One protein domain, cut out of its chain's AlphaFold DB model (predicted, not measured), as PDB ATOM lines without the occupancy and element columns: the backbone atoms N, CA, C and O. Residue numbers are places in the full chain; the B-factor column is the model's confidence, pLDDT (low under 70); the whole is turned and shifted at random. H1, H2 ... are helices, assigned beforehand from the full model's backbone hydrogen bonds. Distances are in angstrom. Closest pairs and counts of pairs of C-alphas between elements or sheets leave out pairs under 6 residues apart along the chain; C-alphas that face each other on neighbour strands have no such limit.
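This is residues 369 to 439 of the 439 residues of an uncharacterized protein of Rosellinia necatrix (UniProt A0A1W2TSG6). A thin, winding chain strings out three separate helical pieces: a corner of H3 and H4 in the middle, a small corner of H1 and H2 toward one end, and H5 alone at the other end. Two long links with no named element join these pieces, and residues 383 to 388, 422 to 429 and 431 to 437 stand free. The printed part has 71 residues with five named helices, H1 to H5 in order, and no named strand; its class is all helix, with 35 residues, under half, in named elements. The whole is extended, with a radius of gyration of the C-alphas of 21.1 A and spans of 63 by 31 by 12 A.

H4, the longest helix, holds residues 405 to 415 and measures 15.7 A, from C-alpha 405 at (131.594, 146.814, 101.474). H3 is residues 396 to 402, 10.0 A. H1 is residues 370 to 377, 10.2 A, beginning at C-alpha 370 at (102.344, 138.862, 101.971), and H2 is residues 379 to 382, 5.3 A. H5 is residues 431 to 435, 6.2 A, ending at C-alpha 435 at (139.880, 105.455, 107.506).

H4 and H3 only just touch, only at the corner by their link, with 3 pairs of C-alphas within 8 A; the closest C-alphas, of Glu 400 and Phe 406, are 5.2 A apart. They run opposite ways at a steep tilt of 68 degrees, only just short of about perpendicular. H1 and H2 only just touch, only at the corner, also with 3 pairs; their closest C-alphas, of Gln 375 and Leu 382, are 7.4 A apart. H2 and H3 are apart, and H5 touches no helix. In H1, H3, H4 and H5 every O i to N i+4 pair is within hydrogen-bond range; H2 is too short for such a pair.

The C-alphas farthest apart, of Gly 380 and Gly 437, are 63.6 A apart. The links H2 to H3 and H4 to H5 are long, with 13 and 15 residues. The printed part has no cut, and residues 438 to 439 are under 70 in pLDDT.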
ATOM      1  N   THR A 369     101.974 135.213  98.740       93.88
ATOM      2  CA  THR A 369     102.921 135.906  99.611       93.88
ATOM      3  C   THR A 369     102.342 137.216 100.138       93.88
ATOM      4  O   THR A 369     101.619 137.931  99.444       93.88
ATOM      5  N   LEU A 370     102.703 137.567 101.377       92.06
ATOM      6  CA  LEU A 370     102.344 138.862 101.971       92.06
ATOM      7  C   LEU A 370     102.851 140.029 101.111       92.06
ATOM      8  O   LEU A 370     102.203 141.061 101.010       92.06
ATOM      9  N   THR A 371     104.002 139.858 100.466       90.56
ATOM     10  CA  THR A 371     104.603 140.856  99.581       90.56
ATOM     11  C   THR A 371     103.745 141.113  98.344       90.56
ATOM     12  O   THR A 371     103.514 142.271  98.008       90.56
ATOM     13  N   GLU A 372     103.202 140.064  97.716       91.56
ATOM     14  CA  GLU A 372     102.224 140.211  96.628       91.56
ATOM     15  C   GLU A 372     100.926 140.860  97.119       91.56
ATOM     16  O   GLU A 372     100.320 141.663  96.410       91.56
ATOM     17  N   GLU A 373     100.474 140.512  98.325       91.81
ATOM     18  CA  GLU A 373      99.274 141.109  98.910       91.81
ATOM     19  C   GLU A 373      99.445 142.612  99.141       91.81
ATOM     20  O   GLU A 373      98.569 143.389  98.754       91.81
ATOM     21  N   LEU A 374     100.586 143.028  99.697       91.94
ATOM     22  CA  LEU A 374     100.917 144.436  99.899       91.94
ATOM     23  C   LEU A 374     100.948 145.200  98.569       91.94
ATOM     24  O   LEU A 374     100.357 146.269  98.472       91.94
ATOM     25  N   GLN A 375     101.538 144.619  97.523       89.12
ATOM     26  CA  GLN A 375     101.569 145.218  96.184       89.12
ATOM     27  C   GLN A 375     100.181 145.364  95.548       89.12
ATOM     28  O   GLN A 375      99.919 146.343  94.854       89.12
ATOM     29  N   LYS A 376      99.280 144.397  95.755       87.94
ATOM     30  CA  LYS A 376      97.951 144.410  95.120       87.94
ATOM     31  C   LYS A 376      96.928 145.244  95.880       87.94
ATOM     32  O   LYS A 376      96.125 145.928  95.258       87.94
ATOM     33  N   ARG A 377      96.903 145.140  97.211       86.38
ATOM     34  CA  ARG A 377      95.837 145.711  98.054       86.38
ATOM     35  C   ARG A 377      96.259 146.966  98.802       86.38
ATOM     36  O   ARG A 377      95.405 147.760  99.175       86.38
ATOM     37  N   HIS A 378      97.556 147.133  99.038       88.25
ATOM     38  CA  HIS A 378      98.083 148.145  99.948       88.25
ATOM     39  C   HIS A 378      99.229 148.943  99.312       88.25
ATOM     40  O   HIS A 378     100.260 149.173  99.942       88.25
ATOM     41  N   GLN A 379      99.024 149.401  98.072       87.19
ATOM     42  CA  GLN A 379      99.997 150.209  97.320       87.19
ATOM     43  C   GLN A 379     100.416 151.477  98.074       87.19
ATOM     44  O   GLN A 379     101.589 151.833  98.050       87.19
ATOM     45  N   GLY A 380      99.510 152.060  98.865       90.19
ATOM     46  CA  GLY A 380      99.817 153.219  99.704       90.19
ATOM     47  C   GLY A 380     100.939 152.986 100.725       90.19
ATOM     48  O   GLY A 380     101.601 153.943 101.097       90.19
ATOM     49  N   LEU A 381     101.222 151.745 101.155       88.06
ATOM     50  CA  LEU A 381     102.393 151.464 102.007       88.06
ATOM     51  C   LEU A 381     103.716 151.476 101.231       88.06
ATOM     52  O   LEU A 381     104.759 151.699 101.837       88.06
ATOM     53  N   LEU A 382     103.679 151.209  99.924       88.88
ATOM     54  CA  LEU A 382     104.854 151.233  99.050       88.88
ATOM     55  C   LEU A 382     105.182 152.653  98.573       88.88
ATOM     56  O   LEU A 382     106.332 152.933  98.254       88.88
ATOM     57  N   GLU A 383     104.188 153.541  98.542       92.31
ATOM     58  CA  GLU A 383     104.353 154.960  98.202       92.31
ATOM     59  C   GLU A 383     105.029 155.768  99.322       92.31
ATOM     60  O   GLU A 383     105.554 156.854  99.079       92.31
ATOM     61  N   LEU A 384     105.039 155.248 100.554       95.12
ATOM     62  CA  LEU A 384     105.645 155.931 101.693       95.12
ATOM     63  C   LEU A 384     107.179 155.948 101.571       95.12
ATOM     64  O   LEU A 384     107.808 154.889 101.612       95.12
ATOM     65  N   PRO A 385     107.826 157.130 101.524       95.44
ATOM     66  CA  PRO A 385     109.271 157.227 101.292       95.44
ATOM     67  C   PRO A 385     110.121 156.703 102.460       95.44
ATOM     68  O   PRO A 385     111.304 156.418 102.296       95.44
ATOM     69  N   ASN A 386     109.541 156.580 103.655       96.00
ATOM     70  CA  ASN A 386     110.208 156.107 104.869       96.00
ATOM     71  C   ASN A 386     110.023 154.603 105.133       96.00
ATOM     72  O   ASN A 386     110.566 154.092 106.115       96.00
ATOM     73  N   VAL A 387     109.261 153.892 104.298       93.25
ATOM     74  CA  VAL A 387     108.979 152.465 104.475       93.25
ATOM     75  C   VAL A 387     109.556 151.683 103.305       93.25
ATOM     76  O   VAL A 387     109.216 151.912 102.153       93.25
ATOM     77  N   ILE A 388     110.420 150.713 103.610       90.19
ATOM     78  CA  ILE A 388     111.017 149.832 102.604       90.19
ATOM     79  C   ILE A 388     110.538 148.407 102.864       90.19
ATOM     80  O   ILE A 388     110.905 147.779 103.860       90.19
ATOM     81  N   VAL A 389     109.728 147.882 101.946       91.88
ATOM     82  CA  VAL A 389     109.268 146.491 101.973       91.88
ATOM     83  C   VAL A 389     110.179 145.655 101.079       91.88
ATOM     84  O   VAL A 389     110.323 145.920  99.889       91.88
ATOM     85  N   SER A 390     110.795 144.620 101.649       90.56
ATOM     86  CA  SER A 390     111.633 143.676 100.900       90.56
ATOM     87  C   SER A 390     110.834 142.433 100.506       90.56
ATOM     88  O   SER A 390     110.093 141.878 101.315       90.56
ATOM     89  N   ALA A 391     110.992 141.975  99.258       91.44
ATOM     90  CA  ALA A 391     110.293 140.790  98.747       91.44
ATOM     91  C   ALA A 391     110.829 139.467  99.331       91.44
ATOM     92  O   ALA A 391     110.128 138.461  99.391       91.44
ATOM     93  N   LYS A 392     112.102 139.456  99.738       93.31
ATOM     94  CA  LYS A 392     112.804 138.293 100.289       93.31
ATOM     95  C   LYS A 392     113.471 138.677 101.601       93.31
ATOM     96  O   LYS A 392     113.724 139.849 101.869       93.31
ATOM     97  N   ARG A 393     113.810 137.667 102.403       95.19
ATOM     98  CA  ARG A 393     114.595 137.852 103.624       95.19
ATOM     99  C   ARG A 393     115.914 138.559 103.301       95.19
ATOM    100  O   ARG A 393     116.723 138.018 102.556       95.19
ATOM    101  N   VAL A 394     116.156 139.698 103.949       96.06
ATOM    102  CA  VAL A 394     117.436 140.416 103.879       96.06
ATOM    103  C   VAL A 394     118.525 139.581 104.556       96.06
ATOM    104  O   VAL A 394     118.484 139.332 105.769       96.06
ATOM    105  N   THR A 395     119.492 139.119 103.769       96.12
ATOM    106  CA  THR A 395     120.630 138.328 104.251       96.12
ATOM    107  C   THR A 395     121.760 139.228 104.757       96.12
ATOM    108  O   THR A 395     121.744 140.445 104.581       96.12
ATOM    109  N   ARG A 396     122.780 138.646 105.407       95.12
ATOM    110  CA  ARG A 396     123.982 139.405 105.793       95.12
ATOM    111  C   ARG A 396     124.704 139.972 104.566       95.12
ATOM    112  O   ARG A 396     125.149 141.110 104.622       95.12
ATOM    113  N   GLY A 397     124.760 139.217 103.466       93.38
ATOM    114  CA  GLY A 397     125.351 139.686 102.211       93.38
ATOM    115  C   GLY A 397     124.641 140.924 101.663       93.38
ATOM    116  O   GLY A 397     125.304 141.879 101.276       93.38
ATOM    117  N   ASP A 398     123.308 140.962 101.724       95.81
ATOM    118  CA  ASP A 398     122.527 142.118 101.256       95.81
ATOM    119  C   ASP A 398     122.792 143.376 102.091       95.81
ATOM    120  O   ASP A 398     122.866 144.477 101.548       95.81
ATOM    121  N   LYS A 399     123.017 143.220 103.403       96.31
ATOM    122  CA  LYS A 399     123.423 144.332 104.277       96.31
ATOM    123  C   LYS A 399     124.791 144.888 103.884       96.31
ATOM    124  O   LYS A 399     124.948 146.098 103.783       96.31
ATOM    125  N   GLU A 400     125.768 144.023 103.622       96.62
ATOM    126  CA  GLU A 400     127.105 144.459 103.191       96.62
ATOM    127  C   GLU A 400     127.089 145.074 101.783       96.62
ATOM    128  O   GLU A 400     127.872 145.981 101.497       96.62
ATOM    129  N   LYS A 401     126.175 144.625 100.907       95.62
ATOM    130  CA  LYS A 401     125.919 145.254  99.601       95.62
ATOM    131  C   LYS A 401     125.334 146.653  99.764       95.62
ATOM    132  O   LYS A 401     125.832 147.574  99.126       95.62
ATOM    133  N   ALA A 402     124.349 146.829 100.647       94.50
ATOM    134  CA  ALA A 402     123.770 148.140 100.949       94.50
ATOM    135  C   ALA A 402     124.808 149.124 101.522       94.50
ATOM    136  O   ALA A 402     124.753 150.313 101.234       94.50
ATOM    137  N   LEU A 403     125.791 148.622 102.280       96.62
ATOM    138  CA  LEU A 403     126.924 149.407 102.784       96.62
ATOM    139  C   LEU A 403     128.049 149.622 101.750       96.62
ATOM    140  O   LEU A 403     129.016 150.315 102.050       96.62
ATOM    141  N   GLY A 404     127.994 148.981 100.577       95.88
ATOM    142  CA  GLY A 404     129.042 149.028  99.547       95.88
ATOM    143  C   GLY A 404     130.301 148.195  99.840       95.88
ATOM    144  O   GLY A 404     131.135 148.014  98.955       95.88
ATOM    145  N   ARG A 405     130.430 147.616 101.041       96.12
ATOM    146  CA  ARG A 405     131.594 146.814 101.474       96.12
ATOM    147  C   ARG A 405     131.721 145.482 100.743       96.12
ATOM    148  O   ARG A 405     132.807 144.912 100.681       96.12
ATOM    149  N   PHE A 406     130.620 144.992 100.174       95.44
ATOM    150  CA  PHE A 406     130.599 143.720  99.458       95.44
ATOM    151  C   PHE A 406     131.590 143.661  98.288       95.44
ATOM    152  O   PHE A 406     132.212 142.624  98.090       95.44
ATOM    153  N   LYS A 407     131.806 144.773  97.573       96.06
ATOM    154  CA  LYS A 407     132.759 144.834  96.451       96.06
ATOM    155  C   LYS A 407     134.201 144.583  96.901       96.06
ATOM    156  O   LYS A 407     134.904 143.786  96.296       96.06
ATOM    157  N   LEU A 408     134.598 145.185  98.023       96.56
ATOM    158  CA  LEU A 408     135.931 144.991  98.599       96.56
ATOM    159  C   LEU A 408     136.142 143.543  99.056       96.56
ATOM    160  O   LEU A 408     137.211 142.976  98.851       96.56
ATOM    161  N   MET A 409     135.114 142.925  99.648       94.19
ATOM    162  CA  MET A 409     135.176 141.506 100.020       94.19
ATOM    163  C   MET A 409     135.312 140.603  98.794       94.19
ATOM    164  O   MET A 409     136.068 139.640  98.840       94.19
ATOM    165  N   GLN A 410     134.608 140.922  97.708       94.56
ATOM    166  CA  GLN A 410     134.664 140.173  96.458       94.56
ATOM    167  C   GLN A 410     136.065 140.229  95.832       94.56
ATOM    168  O   GLN A 410     136.637 139.194  95.505       94.56
ATOM    169  N   GLU A 411     136.661 141.421  95.752       95.75
ATOM    170  CA  GLU A 411     138.039 141.596  95.280       95.75
ATOM    171  C   GLU A 411     139.043 140.831  96.150       95.75
ATOM    172  O   GLU A 411     139.918 140.149  95.625       95.75
ATOM    173  N   GLU A 412     138.912 140.896  97.478       96.62
ATOM    174  CA  GLU A 412     139.794 140.163  98.392       96.62
ATOM    175  C   GLU A 412     139.618 138.643  98.304       96.62
ATOM    176  O   GLU A 412     140.602 137.909  98.387       96.62
ATOM    177  N   PHE A 413     138.394 138.147  98.114       95.88
ATOM    178  CA  PHE A 413     138.149 136.720  97.900       95.88
ATOM    179  C   PHE A 413     138.758 136.252  96.581       95.88
ATOM    180  O   PHE A 413     139.476 135.254  96.579       95.88
ATOM    181  N   ASN A 414     138.596 137.026  95.506       94.69
ATOM    182  CA  ASN A 414     139.181 136.717  94.202       94.69
ATOM    183  C   ASN A 414     140.714 136.731  94.239       94.69
ATOM    184  O   ASN A 414     141.340 135.786  93.763       94.69
ATOM    185  N   LYS A 415     141.332 137.724  94.895       97.25
ATOM    186  CA  LYS A 415     142.794 137.762  95.106       97.25
ATOM    187  C   LYS A 415     143.319 136.534  95.856       97.25
ATOM    188  O   LYS A 415     144.455 136.128  95.639       97.25
ATOM    189  N   ARG A 416     142.511 135.950  96.749       95.25
ATOM    190  CA  ARG A 416     142.871 134.772  97.558       95.25
ATOM    191  C   ARG A 416     142.436 133.445  96.935       95.25
ATOM    192  O   ARG A 416     142.650 132.406  97.555       95.25
ATOM    193  N   GLY A 417     141.799 133.466  95.763       92.25
ATOM    194  CA  GLY A 417     141.222 132.269  95.146       92.25
ATOM    195  C   GLY A 417     140.109 131.624  95.984       92.25
ATOM    196  O   GLY A 417     139.908 130.413  95.914       92.25
ATOM    197  N   LEU A 418     139.412 132.407  96.815       93.56
ATOM    198  CA  LEU A 418     138.279 131.947  97.620       93.56
ATOM    199  C   LEU A 418     136.963 132.127  96.849       93.56
ATOM    200  O   LEU A 418     136.804 133.115  96.134       93.56
ATOM    201  N   PRO A 419     135.986 131.215  97.011       91.44
ATOM    202  CA  PRO A 419     134.697 131.339  96.343       91.44
ATOM    203  C   PRO A 419     133.894 132.519  96.905       91.44
ATOM    204  O   PRO A 419     133.725 132.652  98.116       91.44
ATOM    205  N   GLU A 420     133.341 133.345  96.017       87.06
ATOM    206  CA  GLU A 420     132.535 134.514  96.397       87.06
ATOM    207  C   GLU A 420     131.234 134.140  97.122       87.06
ATOM    208  O   GLU A 420     130.775 134.845  98.023       87.06
ATOM    209  N   HIS A 421     130.628 133.020  96.718       85.31
ATOM    210  CA  HIS A 421     129.382 132.510  97.272       85.31
ATOM    211  C   HIS A 421     129.486 131.002  97.525       85.31
ATOM    212  O   HIS A 421     129.985 130.241  96.696       85.31
ATOM    213  N   GLY A 422     128.946 130.559  98.662       87.12
ATOM    214  CA  GLY A 422     128.896 129.144  99.025       87.12
ATOM    215  C   GLY A 422     130.263 128.553  99.373       87.12
ATOM    216  O   GLY A 422     131.179 129.252  99.791       87.12
ATOM    217  N   HIS A 423     130.376 127.234  99.243       84.19
ATOM    218  CA  HIS A 423     131.587 126.469  99.568       84.19
ATOM    219  C   HIS A 423     132.504 126.228  98.353       84.19
ATOM    220  O   HIS A 423     133.502 125.519  98.470       84.19
ATOM    221  N   GLY A 424     132.165 126.780  97.180       85.00
ATOM    222  CA  GLY A 424     132.889 126.535  95.930       85.00
ATOM    223  C   GLY A 424     132.999 125.043  95.597       85.00
ATOM    224  O   GLY A 424     132.067 124.275  95.845       85.00
ATOM    225  N   TYR A 425     134.166 124.645  95.087       79.62
ATOM    226  CA  TYR A 425     134.498 123.268  94.695       79.62
ATOM    227  C   TYR A 425     135.080 122.417  95.833       79.62
ATOM    228  O   TYR A 425     135.508 121.285  95.607       79.62
ATOM    229  N   VAL A 426     135.132 122.944  97.061       84.12
ATOM    230  CA  VAL A 426     135.731 122.218  98.182       84.12
ATOM    231  C   VAL A 426     134.814 121.063  98.575       84.12
ATOM    232  O   VAL A 426     133.710 121.250  99.089       84.12
ATOM    233  N   MET A 427     135.288 119.844  98.328       81.88
ATOM    234  CA  MET A 427     134.592 118.622  98.710       81.88
ATOM    235  C   MET A 427     134.527 118.490 100.233       81.88
ATOM    236  O   MET A 427     135.423 118.910 100.967       81.88
ATOM    237  N   LYS A 428     133.479 117.826 100.725       88.38
ATOM    238  CA  LYS A 428     133.396 117.438 102.136       88.38
ATOM    239  C   LYS A 428     134.605 116.569 102.502       88.38
ATOM    240  O   LYS A 428     134.921 115.633 101.768       88.38
ATOM    241  N   GLY A 429     135.244 116.844 103.641       88.19
ATOM    242  CA  GLY A 429     136.389 116.066 104.122       88.19
ATOM    243  C   GLY A 429     136.063 114.571 104.212       88.19
ATOM    244  O   GLY A 429     135.129 114.178 104.913       88.19
ATOM    245  N   ARG A 430     136.820 113.743 103.478       88.44
ATOM    246  CA  ARG A 430     136.605 112.285 103.379       88.44
ATOM    247  C   ARG A 430     137.607 111.452 104.181       88.44
ATOM    248  O   ARG A 430     137.531 110.233 104.139       88.44
ATOM    249  N   GLU A 431     138.523 112.072 104.918       89.62
ATOM    250  CA  GLU A 431     139.597 111.373 105.644       89.62
ATOM    251  C   GLU A 431     139.054 110.327 106.623       89.62
ATOM    252  O   GLU A 431     139.409 109.156 106.548       89.62
ATOM    253  N   ILE A 432     138.103 110.722 107.474       88.19
ATOM    254  CA  ILE A 432     137.462 109.813 108.436       88.19
ATOM    255  C   ILE A 432     136.674 108.706 107.718       88.19
ATOM    256  O   ILE A 432     136.624 107.579 108.205       88.19
ATOM    257  N   VAL A 433     136.057 109.011 106.572       88.88
ATOM    258  CA  VAL A 433     135.291 108.032 105.781       88.88
ATOM    259  C   VAL A 433     136.232 106.971 105.209       88.88
ATOM    260  O   VAL A 433     135.989 105.784 105.410       88.88
ATOM    261  N   ARG A 434     137.363 107.393 104.628       88.75
ATOM    262  CA  ARG A 434     138.408 106.500 104.105       88.75
ATOM    263  C   ARG A 434     139.023 105.628 105.198       88.75
ATOM    264  O   ARG A 434     139.168 104.428 105.003       88.75
ATOM    265  N   LEU A 435     139.324 106.202 106.367       89.00
ATOM    266  CA  LEU A 435     139.880 105.455 107.506       89.00
ATOM    267  C   LEU A 435     138.922 104.392 108.057       89.00
ATOM    268  O   LEU A 435     139.363 103.397 108.621       89.00
ATOM    269  N   ARG A 436     137.611 104.588 107.899       87.38
ATOM    270  CA  ARG A 436     136.582 103.618 108.302       87.38
ATOM    271  C   ARG A 436     136.254 102.597 107.208       87.38
ATOM    272  O   ARG A 436     135.303 101.843 107.375       87.38
ATOM    273  N   GLY A 437     136.997 102.591 106.099       81.38
ATOM    274  CA  GLY A 437     136.747 101.708 104.959       81.38
ATOM    275  C   GLY A 437     135.509 102.081 104.134       81.38
ATOM    276  O   GLY A 437     135.035 101.264 103.353       81.38
ATOM    277  N   GLY A 438     134.966 103.291 104.304       64.44
ATOM    278  CA  GLY A 438     133.916 103.808 103.432       64.44
ATOM    279  C   GLY A 438     134.519 104.287 102.112       64.44
ATOM    280  O   GLY A 438     135.391 105.161 102.122       64.44
ATOM    281  N   VAL A 439     134.057 103.709 101.001       55.72
ATOM    282  CA  VAL A 439     134.322 104.190  99.633       55.72
ATOM    283  C   VAL A 439     133.514 105.456  99.359       55.72
ATOM    284  O   VAL A 439     132.312 105.469  99.717       55.72
TER     285      VAL A 439